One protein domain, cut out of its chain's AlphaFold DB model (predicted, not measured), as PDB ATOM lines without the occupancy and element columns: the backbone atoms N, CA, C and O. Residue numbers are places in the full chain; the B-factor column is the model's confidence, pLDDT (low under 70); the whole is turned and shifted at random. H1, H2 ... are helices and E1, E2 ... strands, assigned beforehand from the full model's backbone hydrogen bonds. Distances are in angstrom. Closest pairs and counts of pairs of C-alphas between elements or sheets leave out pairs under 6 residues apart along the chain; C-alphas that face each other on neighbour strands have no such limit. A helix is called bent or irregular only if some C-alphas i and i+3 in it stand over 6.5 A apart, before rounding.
ATOM      1  N   SER A  76      54.306 127.814  93.163       87.94
ATOM      2  CA  SER A  76      53.368 127.839  94.277       87.94
ATOM      3  C   SER A  76      53.252 126.433  94.896       87.94
ATOM      4  O   SER A  76      53.434 125.429  94.194       87.94
ATOM      5  N   PRO A  77      52.961 126.315  96.204       88.12
ATOM      6  CA  PRO A  77      52.694 125.020  96.836       88.12
ATOM      7  C   PRO A  77      51.625 124.200  96.099       88.12
ATOM      8  O   PRO A  77      51.704 122.972  96.021       88.12
ATOM      9  N   GLU A  78      50.639 124.881  95.518       84.88
ATOM     10  CA  GLU A  78      49.571 124.299  94.717       84.88
ATOM     11  C   GLU A  78      50.088 123.765  93.376       84.88
ATOM     12  O   GLU A  78      49.787 122.627  93.014       84.88
ATOM     13  N   ALA A  79      50.924 124.523  92.660       87.31
ATOM     14  CA  ALA A  79      51.533 124.059  91.415       87.31
ATOM     15  C   ALA A  79      52.469 122.862  91.647       87.31
ATOM     16  O   ALA A  79      52.428 121.896  90.886       87.31
ATOM     17  N   LEU A  80      53.254 122.879  92.730       84.69
ATOM     18  CA  LEU A  80      54.110 121.752  93.119       84.69
ATOM     19  C   LEU A  80      53.286 120.505  93.466       84.69
ATOM     20  O   LEU A  80      53.665 119.379  93.154       84.69
ATOM     21  N   THR A  81      52.132 120.698  94.097       82.12
ATOM     22  CA  THR A  81      51.191 119.613  94.377       82.12
ATOM     23  C   THR A  81      50.673 118.971  93.094       82.12
ATOM     24  O   THR A  81      50.662 117.745  92.988       82.12
ATOM     25  N   ILE A  82      50.252 119.786  92.122       83.25
ATOM     26  CA  ILE A  82      49.781 119.297  90.822       83.25
ATOM     27  C   ILE A  82      50.910 118.564  90.097       83.25
ATOM     28  O   ILE A  82      50.682 117.490  89.546       83.25
ATOM     29  N   GLU A  83      52.133 119.098  90.131       86.06
ATOM     30  CA  GLU A  83      53.299 118.428  89.554       86.06
ATOM     31  C   GLU A  83      53.514 117.046  90.175       86.06
ATOM     32  O   GLU A  83      53.603 116.065  89.448       86.06
ATOM     33  N   ASN A  84      53.501 116.943  91.504       79.75
ATOM     34  CA  ASN A  84      53.674 115.674  92.214       79.75
ATOM     35  C   ASN A  84      52.565 114.649  91.941       79.75
ATOM     36  O   ASN A  84      52.782 113.453  92.138       79.75
ATOM     37  N   LEU A  85      51.377 115.111  91.546       77.62
ATOM     38  CA  LEU A  85      50.250 114.251  91.202       77.62
ATOM     39  C   LEU A  85      50.333 113.750  89.756       77.62
ATOM     40  O   LEU A  85      50.092 112.573  89.501       77.62
ATOM     41  N   LEU A  86      50.637 114.650  88.817       79.81
ATOM     42  CA  LEU A  86      50.519 114.395  87.379       79.81
ATOM     43  C   LEU A  86      51.838 113.971  86.723       79.81
ATOM     44  O   LEU A  86      51.838 113.253  85.722       79.81
ATOM     45  N   PHE A  87      52.969 114.417  87.267       84.00
ATOM     46  CA  PHE A  87      54.299 114.100  86.763       84.00
ATOM     47  C   PHE A  87      54.978 113.035  87.611       84.00
ATOM     48  O   PHE A  87      54.690 112.811  88.786       84.00
ATOM     49  N   HIS A  88      55.933 112.362  86.987       76.75
ATOM     50  CA  HIS A  88      56.616 111.260  87.621       76.75
ATOM     51  C   HIS A  88      57.835 111.696  88.441       76.75
ATOM     52  O   HIS A  88      58.830 112.176  87.892       76.75
ATOM     53  N   ARG A  89      57.844 111.341  89.731       68.94
ATOM     54  CA  ARG A  89      58.954 111.660  90.654       68.94
ATOM     55  C   ARG A  89      60.340 111.195  90.189       68.94
ATOM     56  O   ARG A  89      61.331 111.863  90.450       68.94
ATOM     57  N   LEU A  90      60.415 110.068  89.475       63.91
ATOM     58  CA  LEU A  90      61.641 109.524  88.843       63.91
ATOM     59  C   LEU A  90      62.467 110.566  88.073       63.91
ATOM     60  O   LEU A  90      63.693 110.550  88.185       63.91
ATOM     61  N   TYR A  91      61.812 111.459  87.328       70.62
ATOM     62  CA  TYR A  91      62.487 112.481  86.523       70.62
ATOM     63  C   TYR A  91      62.236 113.917  86.996       70.62
ATOM     64  O   TYR A  91      62.870 114.827  86.473       70.62
ATOM     65  N   THR A  92      61.330 114.149  87.949       62.78
ATOM     66  CA  THR A  92      61.176 115.477  88.569       62.78
ATOM     67  C   THR A  92      62.071 115.646  89.794       62.78
ATOM     68  O   THR A  92      62.651 116.713  89.961       62.78
ATOM     69  N   ASP A  93      62.241 114.591  90.602       63.94
ATOM     70  CA  ASP A  93      62.835 114.698  91.942       63.94
ATOM     71  C   ASP A  93      64.028 113.757  92.141       63.94
ATOM     72  O   ASP A  93      65.021 114.128  92.758       63.94
ATOM     73  N   LEU A  94      63.929 112.511  91.663       72.75
ATOM     74  CA  LEU A  94      64.936 111.484  91.960       72.75
ATOM     75  C   LEU A  94      66.189 111.602  91.079       72.75
ATOM     76  O   LEU A  94      67.194 110.963  91.376       72.75
ATOM     77  N   GLY A  95      66.134 112.374  89.985       74.19
ATOM     78  CA  GLY A  95      67.279 112.609  89.094       74.19
ATOM     79  C   GLY A  95      67.828 111.347  88.417       74.19
ATOM     80  O   GLY A  95      68.985 111.304  88.016       74.19
ATOM     81  N   THR A  96      67.013 110.295  88.322       77.62
ATOM     82  CA  THR A  96      67.477 108.962  87.893       77.62
ATOM     83  C   THR A  96      67.618 108.805  86.378       77.62
ATOM     84  O   THR A  96      68.390 107.968  85.915       77.62
ATOM     85  N   VAL A  97      66.920 109.637  85.602       87.19
ATOM     86  CA  VAL A  97      67.074 109.747  84.145       87.19
ATOM     87  C   VAL A  97      67.193 111.205  83.744       87.19
ATOM     88  O   VAL A  97      66.671 112.100  84.407       87.19
ATOM     89  N   GLU A  98      67.837 111.432  82.609       89.62
ATOM     90  CA  GLU A  98      67.988 112.762  82.042       89.62
ATOM     91  C   GLU A  98      66.787 113.111  81.153       89.62
ATOM     92  O   GLU A  98      66.437 112.366  80.232       89.62
ATOM     93  N   ILE A  99      66.186 114.276  81.389       91.69
ATOM     94  CA  ILE A  99      65.103 114.834  80.572       91.69
ATOM     95  C   ILE A  99      65.411 116.274  80.166       91.69
ATOM     96  O   ILE A  99      66.315 116.914  80.697       91.69
ATOM     97  N   HIS A 100      64.675 116.803  79.192       92.44
ATOM     98  CA  HIS A 100      64.654 118.243  78.970       92.44
ATOM     99  C   HIS A 100      63.921 118.931  80.124       92.44
ATOM    100  O   HIS A 100      62.806 118.531  80.459       92.44
ATOM    101  N   ASN A 101      64.520 119.989  80.667       89.06
ATOM    102  CA  ASN A 101      63.874 120.883  81.620       89.06
ATOM    103  C   ASN A 101      63.235 122.051  80.866       89.06
ATOM    104  O   ASN A 101      63.906 122.753  80.108       89.06
ATOM    105  N   PHE A 102      61.929 122.240  81.051       91.12
ATOM    106  CA  PHE A 102      61.169 123.299  80.394       91.12
ATOM    107  C   PHE A 102      60.701 124.324  81.419       91.12
ATOM    108  O   PHE A 102      59.877 124.016  82.280       91.12
ATOM    109  N   LYS A 103      61.159 125.570  81.279       89.06
ATOM    110  CA  LYS A 103      60.670 126.703  82.080       89.06
ATOM    111  C   LYS A 103      59.146 126.847  81.996       89.06
ATOM    112  O   LYS A 103      58.477 127.089  82.997       89.06
ATOM    113  N   GLN A 104      58.596 126.586  80.811       94.31
ATOM    114  CA  GLN A 104      57.167 126.653  80.518       94.31
ATOM    115  C   GLN A 104      56.327 125.674  81.352       94.31
ATOM    116  O   GLN A 104      55.126 125.893  81.496       94.31
ATOM    117  N   ARG A 105      56.917 124.610  81.927       92.75
ATOM    118  CA  ARG A 105      56.187 123.710  82.834       92.75
ATOM    119  C   ARG A 105      55.642 124.476  84.031       92.75
ATOM    120  O   ARG A 105      54.472 124.317  84.354       92.75
ATOM    121  N   GLY A 106      56.468 125.309  84.668       90.38
ATOM    122  CA  GLY A 106      56.042 126.092  85.830       90.38
ATOM    123  C   GLY A 106      54.852 126.986  85.490       90.38
ATOM    124  O   GLY A 106      53.817 126.907  86.141       90.38
ATOM    125  N   GLU A 107      54.957 127.745  84.400       93.25
ATOM    126  CA  GLU A 107      53.887 128.622  83.908       93.25
ATOM    127  C   GLU A 107      52.590 127.851  83.609       93.25
ATOM    128  O   GLU A 107      51.500 128.298  83.963       93.25
ATOM    129  N   ALA A 108      52.704 126.667  83.003       94.56
ATOM    130  CA  ALA A 108      51.563 125.809  82.704       94.56
ATOM    131  C   ALA A 108      50.858 125.307  83.976       94.56
ATOM    132  O   ALA A 108      49.628 125.301  84.041       94.56
ATOM    133  N   LEU A 109      51.627 124.907  84.992       92.25
ATOM    134  CA  LEU A 109      51.089 124.446  86.271       92.25
ATOM    135  C   LEU A 109      50.402 125.582  87.039       92.25
ATOM    136  O   LEU A 109      49.295 125.391  87.534       92.25
ATOM    137  N   GLU A 110      50.987 126.781  87.072       92.38
ATOM    138  CA  GLU A 110      50.337 127.956  87.678       92.38
ATOM    139  C   GLU A 110      49.049 128.346  86.941       92.38
ATOM    140  O   GLU A 110      48.045 128.744  87.546       92.38
ATOM    141  N   TRP A 111      49.040 128.190  85.614       93.75
ATOM    142  CA  TRP A 111      47.838 128.402  84.824       93.75
ATOM    143  C   TRP A 111      46.733 127.407  85.206       93.75
ATOM    144  O   TRP A 111      45.583 127.828  85.359       93.75
ATOM    145  N   LEU A 112      47.059 126.125  85.429       90.00
ATOM    146  CA  LEU A 112      46.098 125.141  85.946       90.00
ATOM    147  C   LEU A 112      45.563 125.542  87.321       90.00
ATOM    148  O   LEU A 112      44.349 125.500  87.517       90.00
ATOM    149  N   VAL A 113      46.437 125.959  88.247       89.31
ATOM    150  CA  VAL A 113      46.032 126.426  89.585       89.31
ATOM    151  C   VAL A 113      45.005 127.551  89.473       89.31
ATOM    152  O   VAL A 113      43.985 127.542  90.161       89.31
ATOM    153  N   THR A 114      45.238 128.492  88.562       89.75
ATOM    154  CA  THR A 114      44.382 129.669  88.384       89.75
ATOM    155  C   THR A 114      43.048 129.339  87.708       89.75
ATOM    156  O   THR A 114      42.019 129.908  88.068       89.75
ATOM    157  N   ASN A 115      43.047 128.445  86.715       88.56
ATOM    158  CA  ASN A 115      41.912 128.294  85.798       88.56
ATOM    159  C   ASN A 115      41.126 126.995  85.973       88.56
ATOM    160  O   ASN A 115      39.965 126.948  85.573       88.56
ATOM    161  N   CYS A 116      41.725 125.952  86.547       83.81
ATOM    162  CA  CYS A 116      41.173 124.593  86.549       83.81
ATOM    163  C   CYS A 116      40.885 124.033  87.950       83.81
ATOM    164  O   CYS A 116      40.559 122.857  88.081       83.81
ATOM    165  N   THR A 117      40.964 124.862  88.991       74.81
ATOM    166  CA  THR A 117      40.722 124.457  90.389       74.81
ATOM    167  C   THR A 117      39.346 124.868  90.916       74.81
ATOM    168  O   THR A 117      39.028 124.627  92.078       74.81
ATOM    169  N   ASP A 118      38.504 125.471  90.075       76.50
ATOM    170  CA  ASP A 118      37.160 125.920  90.445       76.50
ATOM    171  C   ASP A 118      36.100 124.825  90.226       76.50
ATOM    172  O   ASP A 118      36.052 124.196  89.171       76.50
ATOM    173  N   LYS A 119      35.194 124.637  91.192       71.69
ATOM    174  CA  LYS A 119      34.074 123.677  91.121       71.69
ATOM    175  C   LYS A 119      33.146 123.897  89.926       71.69
ATOM    176  O   LYS A 119      32.540 122.938  89.457       71.69
ATOM    177  N   ASP A 120      33.080 125.119  89.412       75.81
ATOM    178  CA  ASP A 120      32.265 125.489  88.260       75.81
ATOM    179  C   ASP A 120      33.050 125.440  86.933       75.81
ATOM    180  O   ASP A 120      32.598 125.994  85.930       75.81
ATOM    181  N   LEU A 121      34.219 124.782  86.890       79.38
ATOM    182  CA  LEU A 121      35.132 124.734  85.736       79.38
ATOM    183  C   LEU A 121      34.434 124.483  84.397       79.38
ATOM    184  O   LEU A 121      34.584 125.262  83.456       79.38
ATOM    185  N   PHE A 122      33.633 123.420  84.316       75.75
ATOM    186  CA  PHE A 122      32.960 123.030  83.075       75.75
ATOM    187  C   PHE A 122      31.918 124.054  82.608       75.75
ATOM    188  O   PHE A 122      31.645 124.139  81.415       75.75
ATOM    189  N   SER A 123      31.383 124.880  83.513       78.56
ATOM    190  CA  SER A 123      30.470 125.972  83.145       78.56
ATOM    191  C   SER A 123      31.186 127.168  82.508       78.56
ATOM    192  O   SER A 123      30.565 127.944  81.785       78.56
ATOM    193  N   LYS A 124      32.493 127.312  82.759       80.12
ATOM    194  CA  LYS A 124      33.345 128.378  82.208       80.12
ATOM    195  C   LYS A 124      34.007 127.973  80.890       80.12
ATOM    196  O   LYS A 124      34.586 128.818  80.212       80.12
ATOM    197  N   GLY A 125      33.945 126.686  80.552       86.38
ATOM    198  CA  GLY A 125      34.553 126.111  79.363       86.38
ATOM    199  C   GLY A 125      33.670 126.137  78.129       86.38
ATOM    200  O   GLY A 125      32.444 126.178  78.197       86.38
ATOM    201  N   TYR A 126      34.316 126.037  76.974       92.25
ATOM    202  CA  TYR A 126      33.647 125.845  75.698       92.25
ATOM    203  C   TYR A 126      33.509 124.346  75.415       92.25
ATOM    204  O   TYR A 126      34.530 123.656  75.390       92.25
ATOM    205  N   PRO A 127      32.304 123.824  75.131       94.00
ATOM    206  CA  PRO A 127      32.157 122.482  74.580       94.00
ATOM    207  C   PRO A 127      32.917 122.400  73.252       94.00
ATOM    208  O   PRO A 127      32.759 123.270  72.384       94.00
ATOM    209  N   VAL A 128      33.760 121.384  73.074       95.69
ATOM    210  CA  VAL A 128      34.593 121.237  71.870       95.69
ATOM    211  C   VAL A 128      34.473 119.855  71.247       95.69
ATOM    212  O   VAL A 128      34.258 118.848  71.912       95.69
ATOM    213  N   LYS A 129      34.659 119.792  69.927       95.56
ATOM    214  CA  LYS A 129      34.802 118.534  69.181       95.56
ATOM    215  C   LYS A 129      36.116 118.518  68.422       95.56
ATOM    216  O   LYS A 129      36.548 119.537  67.887       95.56
ATOM    217  N   LEU A 130      36.722 117.338  68.326       93.94
ATOM    218  CA  LEU A 130      37.880 117.108  67.470       93.94
ATOM    219  C   LEU A 130      37.408 116.778  66.048       93.94
ATOM    220  O   LEU A 130      36.907 115.685  65.781       93.94
ATOM    221  N   ALA A 131      37.590 117.710  65.114       93.81
ATOM    222  CA  ALA A 131      37.367 117.453  63.696       93.81
ATOM    223  C   ALA A 131      38.498 116.580  63.132       93.81
ATOM    224  O   ALA A 131      39.672 116.864  63.366       93.81
ATOM    225  N   LYS A 132      38.157 115.554  62.339       92.19
ATOM    226  CA  LYS A 132      39.114 114.665  61.645       92.19
ATOM    227  C   LYS A 132      38.872 114.670  60.121       92.19
ATOM    228  O   LYS A 132      38.403 113.678  59.565       92.19
ATOM    229  N   PRO A 133      39.099 115.802  59.433       90.25
ATOM    230  CA  PRO A 133      38.867 115.918  57.993       90.25
ATOM    231  C   PRO A 133      39.820 115.026  57.178       90.25
ATOM    232  O   PRO A 133      40.995 114.911  57.502       90.25
ATOM    233  N   PHE A 134      39.343 114.463  56.063       87.31
ATOM    234  CA  PHE A 134      40.103 113.495  55.251       87.31
ATOM    235  C   PHE A 134      41.442 114.030  54.693       87.31
ATOM    236  O   PHE A 134      42.422 113.295  54.641       87.31
ATOM    237  N   LEU A 135      41.504 115.308  54.287       88.75
ATOM    238  CA  LEU A 135      42.688 115.920  53.643       88.75
ATOM    239  C   LEU A 135      43.344 117.045  54.455       88.75
ATOM    240  O   LEU A 135      44.299 117.664  53.988       88.75
ATOM    241  N   ARG A 136      42.821 117.365  55.641       87.56
ATOM    242  CA  ARG A 136      43.329 118.466  56.475       87.56
ATOM    243  C   ARG A 136      43.804 117.924  57.817       87.56
ATOM    244  O   ARG A 136      43.535 116.780  58.169       87.56
ATOM    245  N   LYS A 137      44.546 118.741  58.560       92.69
ATOM    246  CA  LYS A 137      44.916 118.410  59.937       92.69
ATOM    247  C   LYS A 137      43.668 118.366  60.812       92.69
ATOM    248  O   LYS A 137      42.720 119.111  60.562       92.69
ATOM    249  N   SER A 138      43.688 117.497  61.815       95.00
ATOM    250  CA  SER A 138      42.675 117.508  62.865       95.00
ATOM    251  C   SER A 138      42.771 118.800  63.667       95.00
ATOM    252  O   SER A 138      43.864 119.329  63.840       95.00
ATOM    253  N   TYR A 139      41.648 119.307  64.153       96.81
ATOM    254  CA  TYR A 139      41.617 120.498  65.001       96.81
ATOM    255  C   TYR A 139      40.389 120.459  65.906       96.81
ATOM    256  O   TYR A 139      39.354 119.892  65.545       96.81
ATOM    257  N   TYR A 140      40.508 121.069  67.076       97.12
ATOM    258  CA  TYR A 140      39.392 121.327  67.968       97.12
ATOM    259  C   TYR A 140      38.593 122.535  67.486       97.12
ATOM    260  O   TYR A 140      39.150 123.525  67.008       97.12
ATOM    261  N   TYR A 141      37.276 122.458  67.618       97.00
ATOM    262  CA  TYR A 141      36.380 123.581  67.372       97.00
ATOM    263  C   TYR A 141      35.287 123.623  68.434       97.00
ATOM    264  O   TYR A 141      34.822 122.580  68.900       97.00
ATOM    265  N   CYS A 142      34.883 124.834  68.800       96.50
ATOM    266  CA  CYS A 142      33.808 125.082  69.746       96.50
ATOM    267  C   CYS A 142      32.459 124.719  69.116       96.50
ATOM    268  O   CYS A 142      32.200 124.999  67.943       96.50
ATOM    269  N   THR A 143      31.591 124.093  69.902       94.44
ATOM    270  CA  THR A 143      30.263 123.637  69.489       94.44
ATOM    271  C   THR A 143      29.228 123.995  70.553       94.44
ATOM    272  O   THR A 143      29.562 124.195  71.713       94.44
ATOM    273  N   SER A 144      27.960 124.069  70.155       86.38
ATOM    274  CA  SER A 144      26.827 124.286  71.066       86.38
ATOM    275  C   SER A 144      26.100 122.994  71.464       86.38
ATOM    276  O   SER A 144      25.188 123.041  72.281       86.38
ATOM    277  N   GLY A 145      26.424 121.860  70.833       81.62
ATOM    278  CA  GLY A 145      25.854 120.549  71.170       81.62
ATOM    279  C   GLY A 145      26.582 119.864  72.327       81.62
ATOM    280  O   GLY A 145      27.723 120.215  72.610       81.62
ATOM    281  N   GLU A 146      25.942 118.860  72.932       78.94
ATOM    282  CA  GLU A 146      26.533 118.048  74.005       78.94
ATOM    283  C   GLU A 146      27.848 117.388  73.558       78.94
ATOM    284  O   GLU A 146      27.969 116.872  72.433       78.94
ATOM    285  N   THR A 147      28.845 117.454  74.441       84.69
ATOM    286  CA  THR A 147      30.178 116.874  74.271       84.69
ATOM    287  C   THR A 147      30.735 116.430  75.610       84.69
ATOM    288  O   THR A 147      30.514 117.091  76.623       84.69
ATOM    289  N   ASP A 148      31.585 115.411  75.566       84.25
ATOM    290  CA  ASP A 148      32.367 114.975  76.725       84.25
ATOM    291  C   ASP A 148      33.721 115.690  76.811       84.25
ATOM    292  O   ASP A 148      34.509 115.385  77.693       84.25
ATOM    293  N   LEU A 149      34.007 116.639  75.905       90.25
ATOM    294  CA  LEU A 149      35.243 117.421  75.872       90.25
ATOM    295  C   LEU A 149      34.964 118.915  76.001       90.25
ATOM    296  O   LEU A 149      34.111 119.472  75.309       90.25
ATOM    297  N   TYR A 150      35.758 119.572  76.833       92.69
ATOM    298  CA  TYR A 150      35.662 120.988  77.139       92.69
ATOM    299  C   TYR A 150      37.025 121.642  76.973       92.69
ATOM    300  O   TYR A 150      38.056 121.071  77.325       92.69
ATOM    301  N   TYR A 151      37.024 122.852  76.433       95.38
ATOM    302  CA  TYR A 151      38.206 123.685  76.328       95.38
ATOM    303  C   TYR A 151      38.104 124.873  77.277       95.38
ATOM    304  O   TYR A 151      37.110 125.602  77.265       95.38
ATOM    305  N   ILE A 152      39.154 125.071  78.067       94.81
ATOM    306  CA  ILE A 152      39.336 126.221  78.946       94.81
ATOM    307  C   ILE A 152      40.485 127.050  78.377       94.81
ATOM    308  O   ILE A 152      41.600 126.546  78.263       94.81
ATOM    309  N   GLY A 153      40.220 128.302  78.015       95.00
ATOM    310  CA  GLY A 153      41.216 129.210  77.448       95.00
ATOM    311  C   GLY A 153      40.626 130.149  76.403       95.00
ATOM    312  O   GLY A 153      39.404 130.268  76.263       95.00
ATOM    313  N   ASP A 154      41.513 130.804  75.663       94.50
ATOM    314  CA  ASP A 154      41.143 131.785  74.651       94.50
ATOM    315  C   ASP A 154      40.656 131.126  73.354       94.50
ATOM    316  O   ASP A 154      41.173 130.111  72.878       94.50
ATOM    317  N   VAL A 155      39.616 131.718  72.766       96.44
ATOM    318  CA  VAL A 155      38.980 131.222  71.543       96.44
ATOM    319  C   VAL A 155      39.006 132.299  70.474       96.44
ATOM    320  O   VAL A 155      38.616 133.444  70.702       96.44
ATOM    321  N   LYS A 156      39.383 131.897  69.262       97.56
ATOM    322  CA  LYS A 156      39.333 132.725  68.060       97.56
ATOM    323  C   LYS A 156      38.704 131.937  66.921       97.56
ATOM    324  O   LYS A 156      39.015 130.768  66.716       97.56
ATOM    325  N   ASP A 157      37.779 132.560  66.191       96.31
ATOM    326  CA  ASP A 157      37.080 131.940  65.056       96.31
ATOM    327  C   ASP A 157      36.445 130.570  65.398       96.31
ATOM    328  O   ASP A 157      36.481 129.623  64.608       96.31
ATOM    329  N   ASN A 158      35.851 130.474  66.597       96.12
ATOM    330  CA  ASN A 158      35.274 129.254  67.179       96.12
ATOM    331  C   ASN A 158      36.272 128.094  67.326       96.12
ATOM    332  O   ASN A 158      35.898 126.926  67.188       96.12
ATOM    333  N   ARG A 159      37.545 128.395  67.582       97.62
ATOM    334  CA  ARG A 159      38.581 127.396  67.847       97.62
ATOM    335  C   ARG A 159      39.488 127.831  68.999       97.62
ATOM    336  O   ARG A 159      39.714 129.031  69.140       97.62
ATOM    337  N   PRO A 160      40.034 126.878  69.772       98.19
ATOM    338  CA  PRO A 160      41.134 127.148  70.695       98.19
ATOM    339  C   PRO A 160      42.277 127.909  70.011       98.19
ATOM    340  O   PRO A 160      42.757 127.478  68.957       98.19
ATOM    341  N   ASP A 161      42.703 129.030  70.583       98.19
ATOM    342  CA  ASP A 161      43.778 129.871  70.048       98.19
ATOM    343  C   ASP A 161      44.420 130.651  71.202       98.19
ATOM    344  O   ASP A 161      43.770 131.492  71.815       98.19
ATOM    345  N   GLY A 162      45.679 130.349  71.526       97.62
ATOM    346  CA  GLY A 162      46.333 130.787  72.762       97.62
ATOM    347  C   GLY A 162      46.578 129.636  73.742       97.62
ATOM    348  O   GLY A 162      46.499 128.463  73.380       97.62
ATOM    349  N   PHE A 163      46.931 129.959  74.985       97.81
ATOM    350  CA  PHE A 163      47.211 128.951  76.009       97.81
ATOM    351  C   PHE A 163      45.912 128.455  76.655       97.81
ATOM    352  O   PHE A 163      45.042 129.252  77.004       97.81
ATOM    353  N   GLY A 164      45.772 127.143  76.829       96.75
ATOM    354  CA  GLY A 164      44.607 126.572  77.491       96.75
ATOM    355  C   GLY A 164      44.698 125.072  77.719       96.75
ATOM    356  O   GLY A 164      45.718 124.439  77.444       96.75
ATOM    357  N   ALA A 165      43.600 124.495  78.195       95.75
ATOM    358  CA  ALA A 165      43.483 123.070  78.466       95.75
ATOM    359  C   ALA A 165      42.279 122.455  77.756       95.75
ATOM    360  O   ALA A 165      41.205 123.054  77.696       95.75
ATOM    361  N   VAL A 166      42.457 121.235  77.250       95.00
ATOM    362  CA  VAL A 166      41.361 120.353  76.844       95.00
ATOM    363  C   VAL A 166      41.182 119.309  77.932       95.00
ATOM    364  O   VAL A 166      42.109 118.563  78.256       95.00
ATOM    365  N   LEU A 167      39.969 119.273  78.464       90.75
ATOM    366  CA  LEU A 167      39.536 118.390  79.532       90.75
ATOM    367  C   LEU A 167      38.390 117.531  79.023       90.75
ATOM    368  O   LEU A 167      37.611 117.981  78.181       90.75
ATOM    369  N   GLY A 168      38.265 116.321  79.543       85.31
ATOM    370  CA  GLY A 168      37.084 115.504  79.340       85.31
ATOM    371  C   GLY A 168      36.319 115.241  80.619       85.31
ATOM    372  O   GLY A 168      36.797 115.511  81.721       85.31
ATOM    373  N   VAL A 169      35.122 114.704  80.441       80.81
ATOM    374  CA  VAL A 169      34.298 114.149  81.506       80.81
ATOM    375  C   VAL A 169      34.184 112.657  81.238       80.81
ATOM    376  O   VAL A 169      33.645 112.262  80.208       80.81
ATOM    377  N   SER A 170      34.706 111.838  82.148       77.69
ATOM    378  CA  SER A 170      34.651 110.386  82.030       77.69
ATOM    379  C   SER A 170      33.202 109.922  81.969       77.69
ATOM    380  O   SER A 170      32.368 110.275  82.814       77.69
ATOM    381  N   THR A 171      32.893 109.086  80.984       74.50
ATOM    382  CA  THR A 171      31.556 108.496  80.868       74.50
ATOM    383  C   THR A 171      31.318 107.384  81.896       74.50
ATOM    384  O   THR A 171      30.174 106.958  82.106       74.50
ATOM    385  N   GLY A 172      32.383 106.941  82.576       68.38
ATOM    386  CA  GLY A 172      32.398 105.746  83.416       68.38
ATOM    387  C   GLY A 172      32.411 104.451  82.602       68.38
ATOM    388  O   GLY A 172      31.999 103.414  83.118       68.38
ATOM    389  N   SER A 173      32.813 104.499  81.325       63.16
ATOM    390  CA  SER A 173      32.944 103.306  80.490       63.16
ATOM    391  C   SER A 173      34.203 102.514  80.875       63.16
ATOM    392  O   SER A 173      35.259 102.678  80.294       63.16
ATOM    393  N   GLY A 174      34.091 101.672  81.907       61.59
ATOM    394  CA  GLY A 174      35.189 100.908  82.514       61.59
ATOM    395  C   GLY A 174      34.756 100.296  83.856       61.59
ATOM    396  O   GLY A 174      33.580 100.363  84.212       61.59
ATOM    397  N   THR A 175      35.681  99.703  84.619       50.91
ATOM    398  CA  THR A 175      35.370  99.058  85.921       50.91
ATOM    399  C   THR A 175      35.694  99.948  87.128       50.91
ATOM    400  O   THR A 175      35.565  99.514  88.271       50.91
ATOM    401  N   TYR A 176      36.045 101.218  86.895       55.69
ATOM    402  CA  TYR A 176      36.137 102.232  87.947       55.69
ATOM    403  C   TYR A 176      34.887 103.092  88.040       55.69
ATOM    404  O   TYR A 176      34.311 103.491  87.028       55.69
ATOM    405  N   ASP A 177      34.537 103.481  89.268       59.62
ATOM    406  CA  ASP A 177      33.500 104.476  89.553       59.62
ATOM    407  C   ASP A 177      34.024 105.907  89.326       59.62
ATOM    408  O   ASP A 177      34.056 106.748  90.219       59.62
ATOM    409  N   LEU A 178      34.506 106.169  88.108       63.50
ATOM    410  CA  LEU A 178      34.945 107.493  87.664       63.50
ATOM    411  C   LEU A 178      33.907 108.184  86.796       63.50
ATOM    412  O   LEU A 178      34.224 109.185  86.162       63.50
ATOM    413  N   LYS A 179      32.667 107.690  86.743       71.00
ATOM    414  CA  LYS A 179      31.613 108.367  85.989       71.00
ATOM    415  C   LYS A 179      31.531 109.823  86.444       71.00
ATOM    416  O   LYS A 179      31.351 110.088  87.626       71.00
ATOM    417  N   GLY A 180      31.684 110.747  85.496       68.56
ATOM    418  CA  GLY A 180      31.744 112.192  85.705       68.56
ATOM    419  C   GLY A 180      33.049 112.737  86.314       68.56
ATOM    420  O   GLY A 180      33.161 113.927  86.604       68.56
ATOM    421  N   GLY A 181      34.067 111.902  86.496       73.19
ATOM    422  CA  GLY A 181      35.428 112.346  86.787       73.19
ATOM    423  C   GLY A 181      35.981 113.213  85.654       73.19
ATOM    424  O   GLY A 181      35.645 113.009  84.489       73.19
ATOM    425  N   GLY A 182      36.813 114.198  85.991       77.19
ATOM    426  CA  GLY A 182      37.556 114.959  84.988       77.19
ATOM    427  C   GLY A 182      38.680 114.112  84.397       77.19
ATOM    428  O   GLY A 182      39.228 113.269  85.094       77.19
ATOM    429  N   LEU A 183      39.008 114.339  83.129       81.31
ATOM    430  CA  LEU A 183      40.157 113.745  82.447       81.31
ATOM    431  C   LEU A 183      40.990 114.862  81.831       81.31
ATOM    432  O   LEU A 183      40.430 115.770  81.208       81.31
ATOM    433  N   PHE A 184      42.311 114.801  81.953       86.12
ATOM    434  CA  PHE A 184      43.183 115.748  81.265       86.12
ATOM    435  C   PHE A 184      43.581 115.165  79.914       86.12
ATOM    436  O   PHE A 184      44.033 114.036  79.831       86.12
ATOM    437  N   TYR A 185      43.438 115.927  78.831       90.56
ATOM    438  CA  TYR A 185      43.910 115.489  77.509       90.56
ATOM    439  C   TYR A 185      45.127 116.290  77.069       90.56
ATOM    440  O   TYR A 185      46.113 115.744  76.568       90.56
ATOM    441  N   TYR A 186      45.062 117.607  77.251       95.56
ATOM    442  CA  TYR A 186      46.142 118.497  76.863       95.56
ATOM    443  C   TYR A 186      46.116 119.789  77.666       95.56
ATOM    444  O   TYR A 186      45.049 120.342  77.914       95.56
ATOM    445  N   LEU A 187      47.301 120.295  77.984       96.88
ATOM    446  CA  LEU A 187      47.539 121.618  78.542       96.88
ATOM    447  C   LEU A 187      48.646 122.281  77.729       96.88
ATOM    448  O   LEU A 187      49.758 121.761  77.671       96.88
ATOM    449  N   GLY A 188      48.382 123.421  77.107       98.06
ATOM    450  CA  GLY A 188      49.410 124.098  76.333       98.06
ATOM    451  C   GLY A 188      48.882 125.098  75.329       98.06
ATOM    452  O   GLY A 188      47.749 125.571  75.399       98.06
ATOM    453  N   ASN A 189      49.746 125.422  74.377       98.56
ATOM    454  CA  ASN A 189      49.470 126.411  73.352       98.56
ATOM    455  C   ASN A 189      48.656 125.820  72.194       98.56
ATOM    456  O   ASN A 189      48.914 124.717  71.704       98.56
ATOM    457  N   PHE A 190      47.699 126.612  71.724       98.62
ATOM    458  CA  PHE A 190      46.869 126.339  70.566       98.62
ATOM    459  C   PHE A 190      47.013 127.421  69.506       98.62
ATOM    460  O   PHE A 190      47.181 128.604  69.805       98.62
ATOM    461  N   LYS A 191      46.851 127.011  68.252       98.38
ATOM    462  CA  LYS A 191      46.684 127.901  67.106       98.38
ATOM    463  C   LYS A 191      45.665 127.311  66.146       98.38
ATOM    464  O   LYS A 191      45.826 126.177  65.692       98.38
ATOM    465  N   GLU A 192      44.618 128.068  65.829       97.56
ATOM    466  CA  GLU A 192      43.530 127.638  64.937       97.56
ATOM    467  C   GLU A 192      42.920 126.266  65.309       97.56
ATOM    468  O   GLU A 192      42.529 125.481  64.438       97.56
ATOM    469  N   GLY A 193      42.836 125.971  66.608       98.00
ATOM    470  CA  GLY A 193      42.311 124.721  67.159       98.00
ATOM    471  C   GLY A 193      43.296 123.554  67.172       98.00
ATOM    472  O   GLY A 193      42.905 122.434  67.495       98.00
ATOM    473  N   MET A 194      44.557 123.772  66.808       98.25
ATOM    474  CA  MET A 194      45.602 122.748  66.809       98.25
ATOM    475  C   MET A 194      46.589 123.001  67.939       98.25
ATOM    476  O   MET A 194      46.923 124.150  68.202       98.25
ATOM    477  N   MET A 195      47.098 121.937  68.559       98.25
ATOM    478  CA  MET A 195      48.205 122.037  69.514       98.25
ATOM    479  C   MET A 195      49.455 122.542  68.776       98.25
ATOM    480  O   MET A 195      49.938 121.879  67.847       98.25
ATOM    481  N   ASP A 196      49.956 123.715  69.154       98.19
ATOM    482  CA  ASP A 196      51.044 124.412  68.462       98.19
ATOM    483  C   ASP A 196      51.802 125.317  69.441       98.19
ATOM    484  O   ASP A 196      51.229 126.238  70.014       98.19
ATOM    485  N   GLY A 197      53.088 125.040  69.651       98.44
ATOM    486  CA  GLY A 197      53.895 125.598  70.735       98.44
ATOM    487  C   GLY A 197      54.145 124.583  71.850       98.44
ATOM    488  O   GLY A 197      54.035 123.375  71.647       98.44
ATOM    489  N   TYR A 198      54.541 125.063  73.026       98.56
ATOM    490  CA  TYR A 198      54.775 124.200  74.185       98.56
ATOM    491  C   TYR A 198      53.461 123.606  74.715       98.56
ATOM    492  O   TYR A 198      52.457 124.321  74.785       98.56
ATOM    493  N   GLY A 199      53.481 122.341  75.136       98.00
ATOM    494  CA  GLY A 199      52.398 121.745  75.907       98.00
ATOM    495  C   GLY A 199      52.723 120.383  76.514       98.00
ATOM    496  O   GLY A 199      53.757 119.772  76.240       98.00
ATOM    497  N   ILE A 200      51.786 119.922  77.333       97.31
ATOM    498  CA  ILE A 200      51.793 118.679  78.094       97.31
ATOM    499  C   ILE A 200      50.593 117.857  77.616       97.31
ATOM    500  O   ILE A 200      49.453 118.324  77.643       97.31
ATOM    501  N   GLN A 201      50.861 116.656  77.116       95.12
ATOM    502  CA  GLN A 201      49.857 115.686  76.693       95.12
ATOM    503  C   GLN A 201      49.728 114.597  77.743       95.12
ATOM    504  O   GLN A 201      50.721 114.035  78.211       95.12
ATOM    505  N   PHE A 202      48.485 114.260  78.034       91.06
ATOM    506  CA  PHE A 202      48.107 113.241  78.992       91.06
ATOM    507  C   PHE A 202      47.554 112.047  78.225       91.06
ATOM    508  O   PHE A 202      46.883 112.208  77.204       91.06
ATOM    509  N   ALA A 203      47.885 110.845  78.674       83.44
ATOM    510  CA  ALA A 203      47.289 109.627  78.146       83.44
ATOM    511  C   ALA A 203      46.088 109.230  79.009       83.44
ATOM    512  O   ALA A 203      46.074 108.150  79.589       83.44
ATOM    513  N   ALA A 204      45.107 110.136  79.078       74.50
ATOM    514  CA  ALA A 204      43.824 109.851  79.694       74.50
ATOM    515  C   ALA A 204      43.162 108.662  79.000       74.50
ATOM    516  O   ALA A 204      42.994 108.664  77.775       74.50
TER     517      ALA A 204
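This is residues 76 to 204 of the 379 residues of an uncharacterized protein of Tyzzerella sp (UniProt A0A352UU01). A six-stranded antiparallel sheet, curled like part of a barrel and folded into two leaves, has the helix H3 packed over one face, and H1 packs across H3, off the sheet. H2 lies at one end of the longest axis, clear of the strands. The printed part has 129 residues with four named helices, then six named strands: H1 H2 H3 H4 E1 E2 E3 E4 E5 E6; the sheet's order is E2 E1 E3 E4 E5 E6. The class is mixed, and the whole is compact, with a radius of gyration of the C-alphas of 15.6 A and spans of 44 by 34 by 28 A.

H1, residues 77 to 86, touches H3, residues 103 to 115, about perpendicular at 76 degrees; their closest C-alphas, of Ala 79 and Leu 109, are 5.2 A apart. H2, residues 89 to 92, meets H1 only through their link and is apart from H3. E1, residues 126 to 131, E2, 139 to 142, E3, 149 to 156, E4, 159 to 169, E5, 182 to 191, and E6, 194 to 202, form one twisted sheet. H3 is on it at a height of 9.2 A over the sheet; the closest C-alphas of H3 and E5, of Ala 108 and Gly 188, are 6.9 A apart. H4, residues 121 to 124, is on the same face at a height of 7.7 A. Within hydrogen-bond range are N 129 and O 141 of the hairpin E1 and E2, 3.0 A, N 126 and O 151 of E1 and E3, 2.8 A, N 150 and O 167 of E3 and E4, 2.8 A, N 166 and O 186 of E4 and E5, 2.8 A, and N 187 and O 200 of E5 and E6, 2.9 A. E3 to E6 make a meander, each strand the antiparallel neighbour of the one before. It is a folded sheet, bent back on itself: E2 E1 E3 face E5 E6, with E4 as the hinge. Every O i to N i+4 pair is within range in H1, 8 of 9 in H3; H2 and H4 are too short for one.

H1 begins at C-alpha 77, (52.694, 125.020, 96.836), and is 14.4 A long; H3 measures 19.2 A. E4, 19.5 A, bends by 129 degrees at residue 162. E5 measures 23.9 A, and E6 ends at C-alpha 202, (48.107, 113.241, 78.992).

The C-alphas farthest apart, of Thr 96 and Ser 144, are 46.6 A apart. The printed part has no cut. The link from E4 to E5, residues 170 to 181, is long. Mean pLDDT of the printed part is 86.6; residues 89 to 90, 92 to 93, 172 to 178 and 180 are under 70.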